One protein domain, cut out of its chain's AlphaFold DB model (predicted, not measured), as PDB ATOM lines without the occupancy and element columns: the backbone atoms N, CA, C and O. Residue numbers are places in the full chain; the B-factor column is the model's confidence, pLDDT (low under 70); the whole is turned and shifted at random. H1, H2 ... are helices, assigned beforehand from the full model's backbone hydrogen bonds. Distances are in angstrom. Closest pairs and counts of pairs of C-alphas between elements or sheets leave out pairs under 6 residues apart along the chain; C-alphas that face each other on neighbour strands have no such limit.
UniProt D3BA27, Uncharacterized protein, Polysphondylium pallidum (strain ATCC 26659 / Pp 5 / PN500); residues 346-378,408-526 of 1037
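AT A GLANCE: This is residues 346 to 378 and 408 to 526 of the 1037 residues of an uncharacterized protein of Polysphondylium pallidum (strain ATCC 26659 / Pp 5 / PN500) (UniProt D3BA27). Helix H4 stands in the middle of a row of mostly aligned helices: H2 and H3 pack on one side of it, with H1 folded against H2 beyond, while H6 and H7 pack on the other side and H8 lies beyond them, against both. The centres of H1 and H8 are the farthest from the mean of the C-alphas, at 19.7 A and 16.6 A, and short H5 sits near H4, H6 and H7. The printed part has 152 residues, with eight named helices in the order H1 to H8 and no named strand; helices hold 104 of these residues, and the class is all helix. The whole is compact, with a radius of gyration of the C-alphas of 15.8 A, and spans 53 by 37 by 24 A.

HOW THE PARTS SIT: H1, residues 350 to 359, and H2, residues 363 to 372, form a helical hairpin; they touch at a shallow tilt of 14 degrees, opposite ways, closest at the C-alphas of Ala 357 and Leu 366, 5.5 A apart. H4, residues 424 to 441, is the hub, touching four helices. With its residues 426 to 433 alone it touches H2, the same way at a shallow tilt of 6 degrees; the closest C-alphas, of Tyr 371 and Leu 433, are 6.4 A apart. H3, residues 410 to 418, forms a helical hairpin with H4, closest at the C-alphas of Leu 417 and Arg 427, 5.7 A apart. H5, residues 449 to 452, is close to H4 but not clearly touching; the closest C-alphas, of Asp 428 and Trp 451, are 6.5 A apart. H6, residues 455 to 474, touches H4 at a steep tilt of 38 degrees, closest at the C-alphas of Cys 432 and Leu 461, 5.8 A apart. H7, residues 480 to 499, touches H4 at a steep tilt of 50 degrees, closest at the C-alphas of Ile 440 and Tyr 483, 5.4 A apart. H6, H7 and H8, residues 505 to 517, form an up and down bundle, each running against the one before it; H6 and H7 only just touch, with 3 pairs of C-alphas within 8 A. In H1, H2, H3, H4, H6, H7 and H8 every O i to N i+4 pair is within hydrogen-bond range; H5 is too short for such a pair.

IN THESE COORDINATES: H1 begins at C-alpha 350, (-53.765, -43.973, -8.739). H4 is 25.2 A long, H6 28.7 A, H7 28.3 A and H8 17.9 A. H8 ends at C-alpha 517, (-27.272, -47.500, 7.709).

THE WHOLE: The two C-alphas farthest apart, of Leu 346 and Asn 526, are 54.1 A apart. Residues 379 to 407 are not printed, and C-alphas 378 and 408 are 16.2 A apart across this cut, in the link from H2 to H3. Of the links that are printed whole, H4 to H5 is short and the others are tight. The mean pLDDT of the printed part is 81.0; 25 residues are under 70, among them 502 to 507 and 513 to 526.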
ATOM      1  N   LEU A 346     -52.759 -44.352 -19.821       60.38
ATOM      2  CA  LEU A 346     -54.025 -43.648 -20.045       60.38
ATOM      3  C   LEU A 346     -54.849 -43.450 -18.760       60.38
ATOM      4  O   LEU A 346     -55.843 -42.728 -18.787       60.38
ATOM      5  N   SER A 347     -54.474 -44.091 -17.649       68.31
ATOM      6  CA  SER A 347     -55.203 -43.980 -16.384       68.31
ATOM      7  C   SER A 347     -54.655 -42.842 -15.513       68.31
ATOM      8  O   SER A 347     -53.570 -42.938 -14.943       68.31
ATOM      9  N   ASP A 348     -55.432 -41.766 -15.370       69.31
ATOM     10  CA  ASP A 348     -55.029 -40.570 -14.608       69.31
ATOM     11  C   ASP A 348     -55.099 -40.757 -13.076       69.31
ATOM     12  O   ASP A 348     -54.586 -39.933 -12.314       69.31
ATOM     13  N   SER A 349     -55.749 -41.826 -12.597       79.94
ATOM     14  CA  SER A 349     -56.036 -42.043 -11.174       79.94
ATOM     15  C   SER A 349     -55.230 -43.209 -10.586       79.94
ATOM     16  O   SER A 349     -55.253 -44.326 -11.100       79.94
ATOM     17  N   LEU A 350     -54.542 -42.961  -9.467       82.62
ATOM     18  CA  LEU A 350     -53.765 -43.973  -8.739       82.62
ATOM     19  C   LEU A 350     -54.594 -45.193  -8.286       82.62
ATOM     20  O   LEU A 350     -54.100 -46.308  -8.447       82.62
ATOM     21  N   PRO A 351     -55.838 -45.056  -7.771       80.81
ATOM     22  CA  PRO A 351     -56.691 -46.217  -7.503       80.81
ATOM     23  C   PRO A 351     -56.872 -47.110  -8.734       80.81
ATOM     24  O   PRO A 351     -56.723 -48.324  -8.643       80.81
ATOM     25  N   THR A 352     -57.097 -46.498  -9.898       78.44
ATOM     26  CA  THR A 352     -57.251 -47.217 -11.166       78.44
ATOM     27  C   THR A 352     -55.963 -47.926 -11.580       78.44
ATOM     28  O   THR A 352     -56.007 -49.078 -11.999       78.44
ATOM     29  N   GLN A 353     -54.806 -47.281 -11.415       83.88
ATOM     30  CA  GLN A 353     -53.506 -47.901 -11.689       83.88
ATOM     31  C   GLN A 353     -53.256 -49.123 -10.793       83.88
ATOM     32  O   GLN A 353     -52.737 -50.135 -11.262       83.88
ATOM     33  N   VAL A 354     -53.664 -49.058  -9.520       86.62
ATOM     34  CA  VAL A 354     -53.553 -50.188  -8.589       86.62
ATOM     35  C   VAL A 354     -54.496 -51.327  -8.975       86.62
ATOM     36  O   VAL A 354     -54.078 -52.482  -8.976       86.62
ATOM     37  N   GLU A 355     -55.742 -51.027  -9.345       80.88
ATOM     38  CA  GLU A 355     -56.694 -52.033  -9.832       80.88
ATOM     39  C   GLU A 355     -56.182 -52.739 -11.095       80.88
ATOM     40  O   GLU A 355     -56.266 -53.965 -11.189       80.88
ATOM     41  N   ILE A 356     -55.575 -51.991 -12.024       79.50
ATOM     42  CA  ILE A 356     -54.927 -52.554 -13.215       79.50
ATOM     43  C   ILE A 356     -53.771 -53.482 -12.807       79.50
ATOM     44  O   ILE A 356     -53.714 -54.619 -13.276       79.50
ATOM     45  N   ALA A 357     -52.885 -53.048 -11.901       83.94
ATOM     46  CA  ALA A 357     -51.764 -53.869 -11.428       83.94
ATOM     47  C   ALA A 357     -52.235 -55.183 -10.773       83.94
ATOM     48  O   ALA A 357     -51.667 -56.246 -11.031       83.94
ATOM     49  N   LEU A 358     -53.310 -55.134  -9.975       84.88
ATOM     50  CA  LEU A 358     -53.917 -56.317  -9.357       84.88
ATOM     51  C   LEU A 358     -54.516 -57.266 -10.389       84.88
ATOM     52  O   LEU A 358     -54.250 -58.466 -10.328       84.88
ATOM     53  N   ALA A 359     -55.294 -56.743 -11.342       76.94
ATOM     54  CA  ALA A 359     -55.898 -57.553 -12.396       76.94
ATOM     55  C   ALA A 359     -54.819 -58.309 -13.186       76.94
ATOM     56  O   ALA A 359     -54.959 -59.494 -13.485       76.94
ATOM     57  N   LEU A 360     -53.697 -57.647 -13.453       76.50
ATOM     58  CA  LEU A 360     -52.568 -58.208 -14.191       76.50
ATOM     59  C   LEU A 360     -51.657 -59.101 -13.355       76.50
ATOM     60  O   LEU A 360     -50.736 -59.700 -13.907       76.50
ATOM     61  N   THR A 361     -51.889 -59.208 -12.045       83.06
ATOM     62  CA  THR A 361     -50.991 -59.877 -11.093       83.06
ATOM     63  C   THR A 361     -49.555 -59.322 -11.110       83.06
ATOM     64  O   THR A 361     -48.609 -60.010 -10.725       83.06
ATOM     65  N   ASP A 362     -49.380 -58.060 -11.525       88.38
ATOM     66  CA  ASP A 362     -48.089 -57.365 -11.504       88.38
ATOM     67  C   ASP A 362     -47.840 -56.772 -10.113       88.38
ATOM     68  O   ASP A 362     -48.101 -55.604  -9.807       88.38
ATOM     69  N   PHE A 363     -47.333 -57.629  -9.230       92.12
ATOM     70  CA  PHE A 363     -47.036 -57.254  -7.854       92.12
ATOM     71  C   PHE A 363     -45.870 -56.266  -7.730       92.12
ATOM     72  O   PHE A 363     -45.792 -55.576  -6.717       92.12
ATOM     73  N   SER A 364     -44.982 -56.169  -8.727       92.12
ATOM     74  CA  SER A 364     -43.899 -55.178  -8.705       92.12
ATOM     75  C   SER A 364     -44.481 -53.783  -8.886       92.12
ATOM     76  O   SER A 364     -44.256 -52.906  -8.054       92.12
ATOM     77  N   MET A 365     -45.315 -53.618  -9.915       91.19
ATOM     78  CA  MET A 365     -46.020 -52.367 -10.171       91.19
ATOM     79  C   MET A 365     -46.924 -51.980  -8.993       91.19
ATOM     80  O   MET A 365     -46.948 -50.819  -8.591       91.19
ATOM     81  N   LEU A 366     -47.621 -52.947  -8.382       92.75
ATOM     82  CA  LEU A 366     -48.423 -52.706  -7.179       92.75
ATOM     83  C   LEU A 366     -47.591 -52.098  -6.036       92.75
ATOM     84  O   LEU A 366     -48.025 -51.132  -5.407       92.75
ATOM     85  N   LEU A 367     -46.411 -52.660  -5.750       94.62
ATOM     86  CA  LEU A 367     -45.535 -52.164  -4.685       94.62
ATOM     87  C   LEU A 367     -44.991 -50.765  -4.999       94.62
ATOM     88  O   LEU A 367     -44.943 -49.933  -4.093       94.62
ATOM     89  N   ASP A 368     -44.654 -50.485  -6.258       92.88
ATOM     90  CA  ASP A 368     -44.183 -49.164  -6.690       92.88
ATOM     91  C   ASP A 368     -45.277 -48.096  -6.539       92.88
ATOM     92  O   ASP A 368     -45.029 -47.029  -5.976       92.88
ATOM     93  N   LEU A 369     -46.515 -48.399  -6.947       91.56
ATOM     94  CA  LEU A 369     -47.666 -47.507  -6.765       91.56
ATOM     95  C   LEU A 369     -47.968 -47.259  -5.279       91.56
ATOM     96  O   LEU A 369     -48.222 -46.127  -4.862       91.56
ATOM     97  N   LEU A 370     -47.900 -48.307  -4.450       93.56
ATOM     98  CA  LEU A 370     -48.068 -48.182  -3.002       93.56
ATOM     99  C   LEU A 370     -46.928 -47.399  -2.344       93.56
ATOM    100  O   LEU A 370     -47.176 -46.750  -1.327       93.56
ATOM    101  N   TYR A 371     -45.709 -47.461  -2.880       93.88
ATOM    102  CA  TYR A 371     -44.575 -46.664  -2.419       93.88
ATOM    103  C   TYR A 371     -44.739 -45.189  -2.798       93.88
ATOM    104  O   TYR A 371     -44.599 -44.328  -1.930       93.88
ATOM    105  N   GLN A 372     -45.129 -44.886  -4.039       90.56
ATOM    106  CA  GLN A 372     -45.413 -43.514  -4.484       90.56
ATOM    107  C   GLN A 372     -46.504 -42.857  -3.635       90.56
ATOM    108  O   GLN A 372     -46.379 -41.698  -3.246       90.56
ATOM    109  N   ASP A 373     -47.530 -43.621  -3.258       90.81
ATOM    110  CA  ASP A 373     -48.585 -43.151  -2.365       90.81
ATOM    111  C   ASP A 373     -48.072 -42.796  -0.957       90.81
ATOM    112  O   ASP A 373     -48.743 -42.063  -0.242       90.81
ATOM    113  N   ILE A 374     -46.894 -43.261  -0.513       90.75
ATOM    114  CA  ILE A 374     -46.297 -42.846   0.775       90.75
ATOM    115  C   ILE A 374     -45.865 -41.383   0.745       90.75
ATOM    116  O   ILE A 374     -45.972 -40.696   1.769       90.75
ATOM    117  N   LEU A 375     -45.403 -40.906  -0.408       86.56
ATOM    118  CA  LEU A 375     -44.821 -39.583  -0.534       86.56
ATOM    119  C   LEU A 375     -45.902 -38.507  -0.339       86.56
ATOM    120  O   LEU A 375     -46.965 -38.549  -0.962       86.56
ATOM    121  N   PRO A 376     -45.674 -37.539   0.560       77.12
ATOM    122  CA  PRO A 376     -46.607 -36.443   0.760       77.12
ATOM    123  C   PRO A 376     -46.672 -35.592  -0.513       77.12
ATOM    124  O   PRO A 376     -45.648 -35.143  -1.014       77.12
ATOM    125  N   SER A 377     -47.879 -35.333  -1.016       74.94
ATOM    126  CA  SER A 377     -48.080 -34.380  -2.113       74.94
ATOM    127  C   SER A 377     -47.724 -32.966  -1.639       74.94
ATOM    128  O   SER A 377     -48.307 -32.463  -0.673       74.94
ATOM    129  N   ASP A 378     -46.763 -32.328  -2.313       61.84
ATOM    130  CA  ASP A 378     -46.157 -31.046  -1.912       61.84
ATOM    131  C   ASP A 378     -47.139 -29.851  -1.885       61.84
ATOM    132  O   ASP A 378     -46.851 -28.819  -1.277       61.84
ATOM    133  N   LEU A 408     -54.479 -43.260  -1.788       85.94
ATOM    134  CA  LEU A 408     -55.274 -44.470  -1.669       85.94
ATOM    135  C   LEU A 408     -55.997 -44.468  -0.322       85.94
ATOM    136  O   LEU A 408     -55.453 -44.053   0.707       85.94
ATOM    137  N   ASP A 409     -57.233 -44.953  -0.335       85.12
ATOM    138  CA  ASP A 409     -58.011 -45.121   0.881       85.12
ATOM    139  C   ASP A 409     -57.333 -46.132   1.833       85.12
ATOM    140  O   ASP A 409     -56.778 -47.156   1.416       85.12
ATOM    141  N   TRP A 410     -57.350 -45.840   3.136       86.75
ATOM    142  CA  TRP A 410     -56.683 -46.686   4.129       86.75
ATOM    143  C   TRP A 410     -57.350 -48.059   4.260       86.75
ATOM    144  O   TRP A 410     -56.653 -49.061   4.432       86.75
ATOM    145  N   GLN A 411     -58.680 -48.124   4.130       84.19
ATOM    146  CA  GLN A 411     -59.400 -49.394   4.141       84.19
ATOM    147  C   GLN A 411     -59.009 -50.234   2.925       84.19
ATOM    148  O   GLN A 411     -58.784 -51.434   3.064       84.19
ATOM    149  N   PHE A 412     -58.837 -49.610   1.758       88.31
ATOM    150  CA  PHE A 412     -58.335 -50.296   0.567       88.31
ATOM    151  C   PHE A 412     -56.935 -50.901   0.786       88.31
ATOM    152  O   PHE A 412     -56.731 -52.086   0.528       88.31
ATOM    153  N   ARG A 413     -55.993 -50.145   1.367       91.62
ATOM    154  CA  ARG A 413     -54.656 -50.657   1.744       91.62
ATOM    155  C   ARG A 413     -54.706 -51.837   2.722       91.62
ATOM    156  O   ARG A 413     -53.861 -52.730   2.637       91.62
ATOM    157  N   MET A 414     -55.669 -51.850   3.645       90.75
ATOM    158  CA  MET A 414     -55.874 -52.978   4.564       90.75
ATOM    159  C   MET A 414     -56.486 -54.192   3.876       90.75
ATOM    160  O   MET A 414     -56.075 -55.315   4.157       90.75
ATOM    161  N   ASN A 415     -57.409 -53.978   2.939       88.56
ATOM    162  CA  ASN A 415     -57.987 -55.059   2.147       88.56
ATOM    163  C   ASN A 415     -56.906 -55.757   1.305       88.56
ATOM    164  O   ASN A 415     -56.880 -56.983   1.273       88.56
ATOM    165  N   LEU A 416     -55.959 -55.005   0.728       91.88
ATOM    166  CA  LEU A 416     -54.792 -55.574   0.036       91.88
ATOM    167  C   LEU A 416     -53.950 -56.477   0.942       91.88
ATOM    168  O   LEU A 416     -53.506 -57.544   0.526       91.88
ATOM    169  N   LEU A 417     -53.742 -56.073   2.198       91.12
ATOM    170  CA  LEU A 417     -52.999 -56.880   3.164       91.12
ATOM    171  C   LEU A 417     -53.747 -58.172   3.536       91.12
ATOM    172  O   LEU A 417     -53.117 -59.182   3.831       91.12
ATOM    173  N   GLN A 418     -55.079 -58.157   3.538       89.31
ATOM    174  CA  GLN A 418     -55.908 -59.320   3.877       89.31
ATOM    175  C   GLN A 418     -56.191 -60.237   2.680       89.31
ATOM    176  O   GLN A 418     -56.657 -61.365   2.874       89.31
ATOM    177  N   ASP A 419     -55.911 -59.781   1.460       88.88
ATOM    178  CA  ASP A 419     -56.197 -60.530   0.248       88.88
ATOM    179  C   ASP A 419     -55.321 -61.787   0.156       88.88
ATOM    180  O   ASP A 419     -54.089 -61.745   0.059       88.88
ATOM    181  N   LYS A 420     -55.993 -62.942   0.180       88.06
ATOM    182  CA  LYS A 420     -55.353 -64.257   0.112       88.06
ATOM    183  C   LYS A 420     -54.757 -64.553  -1.264       88.06
ATOM    184  O   LYS A 420     -53.893 -65.424  -1.334       88.06
ATOM    185  N   SER A 421     -55.198 -63.858  -2.314       84.31
ATOM    186  CA  SER A 421     -54.691 -64.016  -3.680       84.31
ATOM    187  C   SER A 421     -53.294 -63.415  -3.871       84.31
ATOM    188  O   SER A 421     -52.535 -63.885  -4.715       84.31
ATOM    189  N   ILE A 422     -52.915 -62.433  -3.044       91.44
ATOM    190  CA  ILE A 422     -51.586 -61.818  -3.076       91.44
ATOM    191  C   ILE A 422     -50.568 -62.763  -2.407       91.44
ATOM    192  O   ILE A 422     -50.815 -63.196  -1.273       91.44
ATOM    193  N   PRO A 423     -49.415 -63.067  -3.040       93.44
ATOM    194  CA  PRO A 423     -48.355 -63.883  -2.449       93.44
ATOM    195  C   PRO A 423     -47.903 -63.357  -1.087       93.44
ATOM    196  O   PRO A 423     -47.854 -62.147  -0.866       93.44
ATOM    197  N   THR A 424     -47.522 -64.255  -0.177       89.94
ATOM    198  CA  THR A 424     -47.104 -63.888   1.187       89.94
ATOM    199  C   THR A 424     -45.940 -62.899   1.190       89.94
ATOM    200  O   THR A 424     -46.018 -61.891   1.875       89.94
ATOM    201  N   THR A 425     -44.933 -63.096   0.339       91.25
ATOM    202  CA  THR A 425     -43.779 -62.187   0.205       91.25
ATOM    203  C   THR A 425     -44.173 -60.766  -0.218       91.25
ATOM    204  O   THR A 425     -43.649 -59.777   0.301       91.25
ATOM    205  N   THR A 426     -45.128 -60.641  -1.143       93.31
ATOM    206  CA  THR A 426     -45.690 -59.347  -1.552       93.31
ATOM    207  C   THR A 426     -46.506 -58.741  -0.418       93.31
ATOM    208  O   THR A 426     -46.384 -57.553  -0.138       93.31
ATOM    209  N   ARG A 427     -47.300 -59.552   0.284       93.12
ATOM    210  CA  ARG A 427     -48.110 -59.128   1.430       93.12
ATOM    211  C   ARG A 427     -47.245 -58.597   2.579       93.12
ATOM    212  O   ARG A 427     -47.572 -57.557   3.145       93.12
ATOM    213  N   ASP A 428     -46.104 -59.230   2.845       92.56
ATOM    214  CA  ASP A 428     -45.099 -58.769   3.811       92.56
ATOM    215  C   ASP A 428     -44.512 -57.399   3.417       92.56
ATOM    216  O   ASP A 428     -44.287 -56.516   4.251       92.56
ATOM    217  N   SER A 429     -44.305 -57.190   2.116       94.69
ATOM    218  CA  SER A 429     -43.829 -55.917   1.566       94.69
ATOM    219  C   SER A 429     -44.905 -54.825   1.666       94.69
ATOM    220  O   SER A 429     -44.614 -53.709   2.102       94.69
ATOM    221  N   ILE A 430     -46.168 -55.156   1.362       94.81
ATOM    222  CA  ILE A 430     -47.336 -54.277   1.557       94.81
ATOM    223  C   ILE A 430     -47.468 -53.882   3.031       94.81
ATOM    224  O   ILE A 430     -47.713 -52.712   3.331       94.81
ATOM    225  N   TYR A 431     -47.257 -54.819   3.959       94.38
ATOM    226  CA  TYR A 431     -47.253 -54.545   5.395       94.38
ATOM    227  C   TYR A 431     -46.201 -53.489   5.767       94.38
ATOM    228  O   TYR A 431     -46.526 -52.509   6.442       94.38
ATOM    229  N   CYS A 432     -44.970 -53.621   5.259       94.00
ATOM    230  CA  CYS A 432     -43.915 -52.624   5.463       94.00
ATOM    231  C   CYS A 432     -44.310 -51.246   4.904       94.00
ATOM    232  O   CYS A 432     -44.151 -50.236   5.587       94.00
ATOM    233  N   LEU A 433     -44.868 -51.189   3.692       95.12
ATOM    234  CA  LEU A 433     -45.316 -49.934   3.076       95.12
ATOM    235  C   LEU A 433     -46.469 -49.282   3.858       95.12
ATOM    236  O   LEU A 433     -46.471 -48.065   4.055       95.12
ATOM    237  N   ASN A 434     -47.420 -50.072   4.362       94.12
ATOM    238  CA  ASN A 434     -48.519 -49.591   5.202       94.12
ATOM    239  C   ASN A 434     -48.018 -49.084   6.563       94.12
ATOM    240  O   ASN A 434     -48.468 -48.029   7.020       94.12
ATOM    241  N   LEU A 435     -47.044 -49.764   7.178       93.56
ATOM    242  CA  LEU A 435     -46.378 -49.302   8.398       93.56
ATOM    243  C   LEU A 435     -45.727 -47.928   8.175       93.56
ATOM    244  O   LEU A 435     -45.957 -47.006   8.964       93.56
ATOM    245  N   LEU A 436     -44.985 -47.751   7.077       93.38
ATOM    246  CA  LEU A 436     -44.335 -46.480   6.734       93.38
ATOM    247  C   LEU A 436     -45.343 -45.364   6.425       93.38
ATOM    248  O   LEU A 436     -45.211 -44.263   6.964       93.38
ATOM    249  N   LYS A 437     -46.391 -45.651   5.639       92.56
ATOM    250  CA  LYS A 437     -47.488 -44.705   5.371       92.56
ATOM    251  C   LYS A 437     -48.160 -44.259   6.669       92.56
ATOM    252  O   LYS A 437     -48.364 -43.060   6.867       92.56
ATOM    253  N   SER A 438     -48.473 -45.198   7.567       91.12
ATOM    254  CA  SER A 438     -49.092 -44.887   8.861       91.12
ATOM    255  C   SER A 438     -48.191 -44.008   9.723       91.12
ATOM    256  O   SER A 438     -48.662 -43.029  10.298       91.12
ATOM    257  N   SER A 439     -46.882 -44.288   9.718       90.06
ATOM    258  CA  SER A 439     -45.876 -43.534  10.463       90.06
ATOM    259  C   SER A 439     -45.833 -42.086   9.987       90.06
ATOM    260  O   SER A 439     -45.950 -41.159  10.784       90.06
ATOM    261  N   ILE A 440     -45.735 -41.874   8.671       88.81
ATOM    262  CA  ILE A 440     -45.701 -40.536   8.069       88.81
ATOM    263  C   ILE A 440     -46.999 -39.773   8.340       88.81
ATOM    264  O   ILE A 440     -46.950 -38.605   8.741       88.81
ATOM    265  N   ASN A 441     -48.151 -40.430   8.195       85.19
ATOM    266  CA  ASN A 441     -49.465 -39.812   8.380       85.19
ATOM    267  C   ASN A 441     -49.918 -39.706   9.845       85.19
ATOM    268  O   ASN A 441     -50.931 -39.059  10.106       85.19
ATOM    269  N   ASN A 442     -49.169 -40.272  10.797       83.88
ATOM    270  CA  ASN A 442     -49.554 -40.384  12.207       83.88
ATOM    271  C   ASN A 442     -50.883 -41.139  12.412       83.88
ATOM    272  O   ASN A 442     -51.716 -40.747  13.230       83.88
ATOM    273  N   LEU A 443     -51.085 -42.209  11.641       82.75
ATOM    274  CA  LEU A 443     -52.173 -43.164  11.832       82.75
ATOM    275  C   LEU A 443     -51.697 -44.277  12.770       82.75
ATOM    276  O   LEU A 443     -50.559 -44.731  12.671       82.75
ATOM    277  N   TYR A 444     -52.562 -44.729  13.677       76.75
ATOM    278  CA  TYR A 444     -52.242 -45.863  14.541       76.75
ATOM    279  C   TYR A 444     -52.289 -47.160  13.725       76.75
ATOM    280  O   TYR A 444     -53.360 -47.589  13.300       76.75
ATOM    281  N   PHE A 445     -51.131 -47.785  13.513       78.81
ATOM    282  CA  PHE A 445     -51.010 -49.116  12.923       78.81
ATOM    283  C   PHE A 445     -50.342 -50.039  13.941       78.81
ATOM    284  O   PHE A 445     -49.238 -49.757  14.412       78.81
ATOM    285  N   SER A 446     -51.051 -51.098  14.342       79.00
ATOM    286  CA  SER A 446     -50.525 -52.064  15.308       79.00
ATOM    287  C   SER A 446     -49.379 -52.832  14.668       79.00
ATOM    288  O   SER A 446     -49.557 -53.422  13.605       79.00
ATOM    289  N   ILE A 447     -48.221 -52.831  15.322       78.25
ATOM    290  CA  ILE A 447     -47.088 -53.646  14.906       78.25
ATOM    291  C   ILE A 447     -47.403 -55.081  15.329       78.25
ATOM    292  O   ILE A 447     -47.450 -55.395  16.514       78.25
ATOM    293  N   ASP A 448     -47.676 -55.938  14.358       79.38
ATOM    294  CA  ASP A 448     -47.750 -57.377  14.548       79.38
ATOM    295  C   ASP A 448     -46.368 -57.983  14.260       79.38
ATOM    296  O   ASP A 448     -45.859 -57.940  13.134       79.38
ATOM    297  N   LEU A 449     -45.730 -58.504  15.311       72.69
ATOM    298  CA  LEU A 449     -44.364 -59.030  15.267       72.69
ATOM    299  C   LEU A 449     -44.248 -60.307  14.430       72.69
ATOM    300  O   LEU A 449     -43.151 -60.625  13.973       72.69
ATOM    301  N   ILE A 450     -45.363 -61.001  14.165       70.94
ATOM    302  CA  ILE A 450     -45.394 -62.223  13.346       70.94
ATOM    303  C   ILE A 450     -44.853 -61.958  11.932       70.94
ATOM    304  O   ILE A 450     -44.209 -62.823  11.335       70.94
ATOM    305  N   TRP A 451     -45.036 -60.738  11.423       70.44
ATOM    306  CA  TRP A 451     -44.565 -60.317  10.102       70.44
ATOM    307  C   TRP A 451     -43.056 -60.074  10.037       70.44
ATOM    308  O   TRP A 451     -42.496 -59.993   8.952       70.44
ATOM    309  N   PHE A 452     -42.362 -59.979  11.174       70.06
ATOM    310  CA  PHE A 452     -40.924 -59.706  11.221       70.06
ATOM    311  C   PHE A 452     -40.079 -60.944  11.518       70.06
ATOM    312  O   PHE A 452     -38.914 -60.823  11.874       70.06
ATOM    313  N   ASN A 453     -40.627 -62.139  11.300       75.50
ATOM    314  CA  ASN A 453     -39.903 -63.396  11.491       75.50
ATOM    315  C   ASN A 453     -38.847 -63.680  10.402       75.50
ATOM    316  O   ASN A 453     -38.078 -64.631  10.534       75.50
ATOM    317  N   ASN A 454     -38.791 -62.876   9.329       79.75
ATOM    318  CA  ASN A 454     -37.853 -63.052   8.220       79.75
ATOM    319  C   ASN A 454     -36.888 -61.856   8.081       79.75
ATOM    320  O   ASN A 454     -37.300 -60.695   8.010       79.75
ATOM    321  N   ASN A 455     -35.591 -62.156   7.958       82.50
ATOM    322  CA  ASN A 455     -34.532 -61.184   7.677       82.50
ATOM    323  C   ASN A 455     -34.775 -60.399   6.378       82.50
ATOM    324  O   ASN A 455     -34.394 -59.230   6.294       82.50
ATOM    325  N   ASP A 456     -35.407 -61.010   5.375       85.19
ATOM    326  CA  ASP A 456     -35.680 -60.358   4.089       85.19
ATOM    327  C   ASP A 456     -36.649 -59.184   4.235       85.19
ATOM    328  O   ASP A 456     -36.443 -58.136   3.626       85.19
ATOM    329  N   ILE A 457     -37.648 -59.316   5.111       86.81
ATOM    330  CA  ILE A 457     -38.657 -58.283   5.379       86.81
ATOM    331  C   ILE A 457     -38.016 -57.110   6.118       86.81
ATOM    332  O   ILE A 457     -38.228 -55.951   5.765       86.81
ATOM    333  N   ILE A 458     -37.152 -57.402   7.095       84.88
ATOM    334  CA  ILE A 458     -36.363 -56.383   7.798       84.88
ATOM    335  C   ILE A 458     -35.459 -55.635   6.807       84.88
ATOM    336  O   ILE A 458     -35.412 -54.404   6.807       84.88
ATOM    337  N   ASN A 459     -34.772 -56.360   5.921       86.19
ATOM    338  CA  ASN A 459     -33.928 -55.763   4.887       86.19
ATOM    339  C   ASN A 459     -34.732 -54.917   3.891       86.19
ATOM    340  O   ASN A 459     -34.258 -53.849   3.494       86.19
ATOM    341  N   TYR A 460     -35.922 -55.374   3.494       90.75
ATOM    342  CA  TYR A 460     -36.838 -54.625   2.640       90.75
ATOM    343  C   TYR A 460     -37.273 -53.328   3.324       90.75
ATOM    344  O   TYR A 460     -37.033 -52.258   2.770       90.75
ATOM    345  N   LEU A 461     -37.783 -53.395   4.561       90.56
ATOM    346  CA  LEU A 461     -38.162 -52.220   5.351       90.56
ATOM    347  C   LEU A 461     -37.026 -51.191   5.396       90.56
ATOM    348  O   LEU A 461     -37.259 -50.012   5.141       90.56
ATOM    349  N   PHE A 462     -35.790 -51.626   5.659       86.50
ATOM    350  CA  PHE A 462     -34.641 -50.724   5.711       86.50
ATOM    351  C   PHE A 462     -34.311 -50.063   4.379       86.50
ATOM    352  O   PHE A 462     -34.095 -48.852   4.349       86.50
ATOM    353  N   LYS A 463     -34.282 -50.831   3.286       89.25
ATOM    354  CA  LYS A 463     -34.051 -50.277   1.944       89.25
ATOM    355  C   LYS A 463     -35.131 -49.260   1.581       89.25
ATOM    356  O   LYS A 463     -34.814 -48.190   1.068       89.25
ATOM    357  N   THR A 464     -36.383 -49.567   1.904       91.19
ATOM    358  CA  THR A 464     -37.525 -48.692   1.633       91.19
ATOM    359  C   THR A 464     -37.465 -47.414   2.466       91.19
ATOM    360  O   THR A 464     -37.672 -46.334   1.924       91.19
ATOM    361  N   VAL A 465     -37.106 -47.493   3.755       90.06
ATOM    362  CA  VAL A 465     -36.880 -46.307   4.603       90.06
ATOM    363  C   VAL A 465     -35.734 -45.451   4.062       90.06
ATOM    364  O   VAL A 465     -35.857 -44.231   4.016       90.06
ATOM    365  N   GLU A 466     -34.621 -46.060   3.646       87.44
ATOM    366  CA  GLU A 466     -33.475 -45.331   3.095       87.44
ATOM    367  C   GLU A 466     -33.848 -44.579   1.808       87.44
ATOM    368  O   GLU A 466     -33.515 -43.400   1.664       87.44
ATOM    369  N   SER A 467     -34.571 -45.242   0.900       90.94
ATOM    370  CA  SER A 467     -35.097 -44.631  -0.326       90.94
ATOM    371  C   SER A 467     -36.036 -43.467  -0.009       90.94
ATOM    372  O   SER A 467     -35.842 -42.355  -0.502       90.94
ATOM    373  N   LEU A 468     -36.980 -43.694   0.903       89.69
ATOM    374  CA  LEU A 468     -37.972 -42.713   1.327       89.69
ATOM    375  C   LEU A 468     -37.324 -41.471   1.950       89.69
ATOM    376  O   LEU A 468     -37.716 -40.349   1.643       89.69
ATOM    377  N   LEU A 469     -36.304 -41.641   2.794       87.50
ATOM    378  CA  LEU A 469     -35.570 -40.517   3.382       87.50
ATOM    379  C   LEU A 469     -34.791 -39.724   2.327       87.50
ATOM    380  O   LEU A 469     -34.822 -38.494   2.360       87.50
ATOM    381  N   LYS A 470     -34.136 -40.399   1.370       89.31
ATOM    382  CA  LYS A 470     -33.434 -39.737   0.254       89.31
ATOM    383  C   LYS A 470     -34.387 -38.896  -0.593       89.31
ATOM    384  O   LYS A 470     -34.038 -37.786  -0.988       89.31
ATOM    385  N   GLU A 471     -35.589 -39.403  -0.836       89.31
ATOM    386  CA  GLU A 471     -36.615 -38.744  -1.644       89.31
ATOM    387  C   GLU A 471     -37.313 -37.588  -0.905       89.31
ATOM    388  O   GLU A 471     -37.514 -36.500  -1.453       89.31
ATOM    389  N   LEU A 472     -37.591 -37.753   0.391       85.19
ATOM    390  CA  LEU A 472     -38.075 -36.663   1.245       85.19
ATOM    391  C   LEU A 472     -37.027 -35.545   1.397       85.19
ATOM    392  O   LEU A 472     -37.380 -34.372   1.520       85.19
ATOM    393  N   GLN A 473     -35.738 -35.892   1.381       86.69
ATOM    394  CA  GLN A 473     -34.650 -34.918   1.428       86.69
ATOM    395  C   GLN A 473     -34.497 -34.175   0.091       86.69
ATOM    396  O   GLN A 473     -34.313 -32.956   0.082       86.69
ATOM    397  N   SER A 474     -34.581 -34.887  -1.040       86.81
ATOM    398  CA  SER A 474     -34.427 -34.297  -2.377       86.81
ATOM    399  C   SER A 474     -35.584 -33.365  -2.751       86.81
ATOM    400  O   SER A 474     -35.343 -32.322  -3.362       86.81
ATOM    401  N   SER A 475     -36.807 -33.677  -2.312       82.25
ATOM    402  CA  SER A 475     -38.007 -32.843  -2.509       82.25
ATOM    403  C   SER A 475     -37.988 -31.520  -1.728       82.25
ATOM    404  O   SER A 475     -38.834 -30.659  -1.957       82.25
ATOM    405  N   LYS A 476     -37.013 -31.298  -0.826       80.12
ATOM    406  CA  LYS A 476     -36.943 -30.111   0.059       80.12
ATOM    407  C   LYS A 476     -38.254 -29.867   0.822       80.12
ATOM    408  O   LYS A 476     -38.636 -28.718   1.068       80.12
ATOM    409  N   ASN A 477     -38.948 -30.940   1.201       77.50
ATOM    410  CA  ASN A 477     -40.236 -30.833   1.865       77.50
ATOM    411  C   ASN A 477     -40.081 -30.123   3.224       77.50
ATOM    412  O   ASN A 477     -39.289 -30.534   4.072       77.50
ATOM    413  N   LYS A 478     -40.864 -29.064   3.469       83.50
ATOM    414  CA  LYS A 478     -40.802 -28.276   4.720       83.50
ATOM    415  C   LYS A 478     -41.085 -29.108   5.977       83.50
ATOM    416  O   LYS A 478     -40.739 -28.690   7.075       83.50
ATOM    417  N   ARG A 479     -41.737 -30.267   5.825       84.12
ATOM    418  CA  ARG A 479     -42.075 -31.200   6.907       84.12
ATOM    419  C   ARG A 479     -41.094 -32.371   7.020       84.12
ATOM    420  O   ARG A 479     -41.367 -33.288   7.791       84.12
ATOM    421  N   TYR A 480     -39.960 -32.338   6.314       85.75
ATOM    422  CA  TYR A 480     -38.920 -33.371   6.367       85.75
ATOM    423  C   TYR A 480     -38.574 -33.781   7.805       85.75
ATOM    424  O   TYR A 480     -38.680 -34.957   8.150       85.75
ATOM    425  N   ASP A 481     -38.281 -32.814   8.679       84.81
ATOM    426  CA  ASP A 481     -37.917 -33.084  10.076       84.81
ATOM    427  C   ASP A 481     -39.042 -33.783  10.853       84.81
ATOM    428  O   ASP A 481     -38.796 -34.692  11.649       84.81
ATOM    429  N   LEU A 482     -40.299 -33.406  10.598       86.25
ATOM    430  CA  LEU A 482     -41.463 -34.039  11.218       86.25
ATOM    431  C   LEU A 482     -41.602 -35.500  10.770       86.25
ATOM    432  O   LEU A 482     -41.822 -36.374  11.609       86.25
ATOM    433  N   TYR A 483     -41.466 -35.775   9.470       87.25
ATOM    434  CA  TYR A 483     -41.551 -37.135   8.931       87.25
ATOM    435  C   TYR A 483     -40.405 -38.014   9.429       87.25
ATOM    436  O   TYR A 483     -40.652 -39.133   9.880       87.25
ATOM    437  N   CYS A 484     -39.183 -37.480   9.461       85.38
ATOM    438  CA  CYS A 484     -38.023 -38.143  10.047       85.38
ATOM    439  C   CYS A 484     -38.259 -38.506  11.515       85.38
ATOM    440  O   CYS A 484     -38.020 -39.646  11.907       85.38
ATOM    441  N   ASN A 485     -38.790 -37.582  12.322       84.25
ATOM    442  CA  ASN A 485     -39.080 -37.841  13.734       84.25
ATOM    443  C   ASN A 485     -40.158 -38.919  13.933       84.25
ATOM    444  O   ASN A 485     -40.025 -39.764  14.819       84.25
ATOM    445  N   ARG A 486     -41.203 -38.938  13.097       88.12
ATOM    446  CA  ARG A 486     -42.257 -39.967  13.152       88.12
ATOM    447  C   ARG A 486     -41.751 -41.350  12.742       88.12
ATOM    448  O   ARG A 486     -42.046 -42.340  13.415       88.12
ATOM    449  N   LEU A 487     -40.962 -41.417  11.670       87.12
ATOM    450  CA  LEU A 487     -40.308 -42.652  11.236       87.12
ATOM    451  C   LEU A 487     -39.347 -43.158  12.315       87.12
ATOM    452  O   LEU A 487     -39.414 -44.323  12.693       87.12
ATOM    453  N   LYS A 488     -38.524 -42.268  12.884       84.56
ATOM    454  CA  LYS A 488     -37.610 -42.575  13.992       84.56
ATOM    455  C   LYS A 488     -38.340 -43.192  15.181       84.56
ATOM    456  O   LYS A 488     -37.915 -44.223  15.688       84.56
ATOM    457  N   PHE A 489     -39.440 -42.578  15.617       84.88
ATOM    458  CA  PHE A 489     -40.241 -43.092  16.725       84.88
ATOM    459  C   PHE A 489     -40.768 -44.503  16.438       84.88
ATOM    460  O   PHE A 489     -40.607 -45.401  17.265       84.88
ATOM    461  N   THR A 490     -41.350 -44.714  15.255       85.44
ATOM    462  CA  THR A 490     -41.953 -46.004  14.893       85.44
ATOM    463  C   THR A 490     -40.905 -47.103  14.762       85.44
ATOM    464  O   THR A 490     -41.098 -48.203  15.276       85.44
ATOM    465  N   LEU A 491     -39.761 -46.801  14.147       85.50
ATOM    466  CA  LEU A 491     -38.659 -47.748  14.018       85.50
ATOM    467  C   LEU A 491     -38.018 -48.076  15.375       85.50
ATOM    468  O   LEU A 491     -37.724 -49.235  15.647       85.50
ATOM    469  N   ASN A 492     -37.880 -47.098  16.276       81.75
ATOM    470  CA  ASN A 492     -37.413 -47.360  17.641       81.75
ATOM    471  C   ASN A 492     -38.377 -48.264  18.413       81.75
ATOM    472  O   ASN A 492     -37.939 -49.168  19.122       81.75
ATOM    473  N   LYS A 493     -39.688 -48.034  18.271       83.94
ATOM    474  CA  LYS A 493     -40.711 -48.889  18.877       83.94
ATOM    475  C   LYS A 493     -40.615 -50.322  18.342       83.94
ATOM    476  O   LYS A 493     -40.543 -51.245  19.146       83.94
ATOM    477  N   LEU A 494     -40.518 -50.492  17.021       84.25
ATOM    478  CA  LEU A 494     -40.330 -51.798  16.382       84.25
ATOM    479  C   LEU A 494     -39.063 -52.503  16.887       84.25
ATOM    480  O   LEU A 494     -39.110 -53.669  17.266       84.25
ATOM    481  N   GLY A 495     -37.934 -51.792  16.941       79.81
ATOM    482  CA  GLY A 495     -36.674 -52.337  17.443       79.81
ATOM    483  C   GLY A 495     -36.734 -52.770  18.911       79.81
ATOM    484  O   GLY A 495     -36.079 -53.744  19.280       79.81
ATOM    485  N   ASN A 496     -37.520 -52.082  19.746       76.62
ATOM    486  CA  ASN A 496     -37.752 -52.476  21.139       76.62
ATOM    487  C   ASN A 496     -38.625 -53.728  21.238       76.62
ATOM    488  O   ASN A 496     -38.302 -54.638  21.993       76.62
ATOM    489  N   GLU A 497     -39.707 -53.799  20.466       80.44
ATOM    490  CA  GLU A 497     -40.589 -54.968  20.464       80.44
ATOM    491  C   GLU A 497     -39.867 -56.223  19.940       80.44
ATOM    492  O   GLU A 497     -39.977 -57.285  20.547       80.44
ATOM    493  N   LEU A 498     -39.020 -56.094  18.909       78.69
ATOM    494  CA  LEU A 498     -38.179 -57.191  18.406       78.69
ATOM    495  C   LEU A 498     -37.113 -57.663  19.408       78.69
ATOM    496  O   LEU A 498     -36.664 -58.805  19.327       78.69
ATOM    497  N   LEU A 499     -36.686 -56.811  20.345       71.94
ATOM    498  CA  LEU A 499     -35.737 -57.189  21.399       71.94
ATOM    499  C   LEU A 499     -36.375 -58.008  22.526       71.94
ATOM    500  O   LEU A 499     -35.642 -58.714  23.216       71.94
ATOM    501  N   HIS A 500     -37.689 -57.881  22.730       70.69
ATOM    502  CA  HIS A 500     -38.436 -58.608  23.760       70.69
ATOM    503  C   HIS A 500     -38.809 -60.034  23.345       70.69
ATOM    504  O   HIS A 500     -39.274 -60.809  24.174       70.69
ATOM    505  N   ILE A 501     -38.611 -60.396  22.078       73.88
ATOM    506  CA  ILE A 501     -38.791 -61.769  21.623       73.88
ATOM    507  C   ILE A 501     -37.551 -62.554  22.085       73.88
ATOM    508  O   ILE A 501     -36.472 -62.410  21.512       73.88
ATOM    509  N   ASP A 502     -37.712 -63.346  23.156       51.41
ATOM    510  CA  ASP A 502     -36.645 -64.047  23.909       51.41
ATOM    511  C   ASP A 502     -35.734 -64.949  23.059       51.41
ATOM    512  O   ASP A 502     -34.595 -65.238  23.425       51.41
ATOM    513  N   ASN A 503     -36.189 -65.328  21.869       56.66
ATOM    514  CA  ASN A 503     -35.323 -65.813  20.808       56.66
ATOM    515  C   ASN A 503     -35.095 -64.670  19.827       56.66
ATOM    516  O   ASN A 503     -36.053 -64.284  19.167       56.66
ATOM    517  N   SER A 504     -33.860 -64.192  19.625       54.25
ATOM    518  CA  SER A 504     -33.304 -64.095  18.261       54.25
ATOM    519  C   SER A 504     -32.104 -63.157  18.105       54.25
ATOM    520  O   SER A 504     -32.057 -61.997  18.515       54.25
ATOM    521  N   ASN A 505     -31.188 -63.638  17.272       65.31
ATOM    522  CA  ASN A 505     -30.269 -62.826  16.488       65.31
ATOM    523  C   ASN A 505     -30.962 -61.715  15.670       65.31
ATOM    524  O   ASN A 505     -30.253 -60.829  15.218       65.31
ATOM    525  N   LEU A 506     -32.294 -61.717  15.489       66.25
ATOM    526  CA  LEU A 506     -33.038 -60.707  14.728       66.25
ATOM    527  C   LEU A 506     -33.066 -59.356  15.431       66.25
ATOM    528  O   LEU A 506     -32.824 -58.361  14.765       66.25
ATOM    529  N   GLY A 507     -33.299 -59.291  16.746       67.94
ATOM    530  CA  GLY A 507     -33.227 -58.015  17.470       67.94
ATOM    531  C   GLY A 507     -31.826 -57.400  17.357       67.94
ATOM    532  O   GLY A 507     -31.665 -56.228  17.019       67.94
ATOM    533  N   ASN A 508     -30.784 -58.219  17.532       70.62
ATOM    534  CA  ASN A 508     -29.396 -57.783  17.349       70.62
ATOM    535  C   ASN A 508     -29.082 -57.418  15.888       70.62
ATOM    536  O   ASN A 508     -28.406 -56.422  15.648       70.62
ATOM    537  N   LEU A 509     -29.570 -58.189  14.912       69.44
ATOM    538  CA  LEU A 509     -29.414 -57.923  13.480       69.44
ATOM    539  C   LEU A 509     -30.109 -56.619  13.098       69.44
ATOM    540  O   LEU A 509     -29.492 -55.788  12.442       69.44
ATOM    541  N   TYR A 510     -31.341 -56.416  13.564       72.44
ATOM    542  CA  TYR A 510     -32.113 -55.194  13.393       72.44
ATOM    543  C   TYR A 510     -31.290 -54.006  13.869       72.44
ATOM    544  O   TYR A 510     -31.004 -53.123  13.075       72.44
ATOM    545  N   TRP A 511     -30.792 -54.021  15.108       72.81
ATOM    546  CA  TRP A 511     -29.991 -52.916  15.636       72.81
ATOM    547  C   TRP A 511     -28.627 -52.753  14.956       72.81
ATOM    548  O   TRP A 511     -28.184 -51.622  14.760       72.81
ATOM    549  N   ASN A 512     -27.962 -53.838  14.556       71.50
ATOM    550  CA  ASN A 512     -26.677 -53.780  13.850       71.50
ATOM    551  C   ASN A 512     -26.826 -53.199  12.433       71.50
ATOM    552  O   ASN A 512     -26.014 -52.374  12.006       71.50
ATOM    553  N   VAL A 513     -27.876 -53.595  11.710       67.19
ATOM    554  CA  VAL A 513     -28.214 -53.066  10.381       67.19
ATOM    555  C   VAL A 513     -28.736 -51.632  10.494       67.19
ATOM    556  O   VAL A 513     -28.296 -50.768   9.741       67.19
ATOM    557  N   PHE A 514     -29.592 -51.347  11.479       67.62
ATOM    558  CA  PHE A 514     -30.144 -50.017  11.744       67.62
ATOM    559  C   PHE A 514     -29.032 -49.005  12.034       67.62
ATOM    560  O   PHE A 514     -28.932 -47.968  11.379       67.62
ATOM    561  N   LYS A 515     -28.147 -49.334  12.985       65.25
ATOM    562  CA  LYS A 515     -27.070 -48.451  13.452       65.25
ATOM    563  C   LYS A 515     -26.019 -48.166  12.379       65.25
ATOM    564  O   LYS A 515     -25.360 -47.135  12.440       65.25
ATOM    565  N   SER A 516     -25.831 -49.078  11.426       63.06
ATOM    566  CA  SER A 516     -24.840 -48.912  10.359       63.06
ATOM    567  C   SER A 516     -25.361 -48.140   9.144       63.06
ATOM    568  O   SER A 516     -24.540 -47.662   8.367       63.06
ATOM    569  N   LYS A 517     -26.685 -48.007   8.965       61.75
ATOM    570  CA  LYS A 517     -27.272 -47.500   7.709       61.75
ATOM    571  C   LYS A 517     -28.101 -46.220   7.825       61.75
ATOM    572  O   LYS A 517     -28.226 -45.516   6.828       61.75
ATOM    573  N   LEU A 518     -28.663 -45.894   8.988       59.59
ATOM    574  CA  LEU A 518     -29.528 -44.716   9.132       59.59
ATOM    575  C   LEU A 518     -28.790 -43.542   9.790       59.59
ATOM    576  O   LEU A 518     -28.278 -43.660  10.895       59.59
ATOM    577  N   ILE A 519     -28.785 -42.389   9.105       54.69
ATOM    578  CA  ILE A 519     -28.200 -41.098   9.544       54.69
ATOM    579  C   ILE A 519     -29.004 -40.463  10.697       54.69
ATOM    580  O   ILE A 519     -28.595 -39.480  11.307       54.69
ATOM    581  N   VAL A 520     -30.173 -41.019  11.016       55.28
ATOM    582  CA  VAL A 520     -31.007 -40.524  12.104       55.28
ATOM    583  C   VAL A 520     -30.348 -40.913  13.426       55.28
ATOM    584  O   VAL A 520     -30.338 -42.093  13.769       55.28
ATOM    585  N   ASP A 521     -29.839 -39.922  14.168       51.91
ATOM    586  CA  ASP A 521     -29.307 -40.068  15.530       51.91
ATOM    587  C   ASP A 521     -30.393 -40.616  16.459       51.91
ATOM    588  O   ASP A 521     -31.091 -39.886  17.166       51.91
ATOM    589  N   VAL A 522     -30.614 -41.925  16.428       49.28
ATOM    590  CA  VAL A 522     -31.407 -42.613  17.429       49.28
ATOM    591  C   VAL A 522     -30.631 -42.503  18.717       49.28
ATOM    592  O   VAL A 522     -29.508 -42.994  18.833       49.28
ATOM    593  N   GLU A 523     -31.249 -41.838  19.687       52.06
ATOM    594  CA  GLU A 523     -30.833 -41.923  21.067       52.06
ATOM    595  C   GLU A 523     -30.726 -43.408  21.403       52.06
ATOM    596  O   GLU A 523     -31.715 -44.092  21.658       52.06
ATOM    597  N   SER A 524     -29.494 -43.913  21.430       49.09
ATOM    598  CA  SER A 524     -29.134 -45.165  22.091       49.09
ATOM    599  C   SER A 524     -29.300 -45.020  23.611       49.09
ATOM    600  O   SER A 524     -28.472 -45.490  24.389       49.09
ATOM    601  N   CYS A 525     -30.351 -44.311  24.038       44.16
ATOM    602  CA  CYS A 525     -30.672 -43.968  25.402       44.16
ATOM    603  C   CYS A 525     -30.734 -45.261  26.198       44.16
ATOM    604  O   CYS A 525     -31.669 -46.046  26.091       44.16
ATOM    605  N   ASN A 526     -29.690 -45.472  26.993       49.34
ATOM    606  CA  ASN A 526     -29.639 -46.355  28.147       49.34
ATOM    607  C   ASN A 526     -29.922 -47.852  27.932       49.34
ATOM    608  O   ASN A 526     -29.817 -48.592  28.899       49.34
TER     609      ASN A 526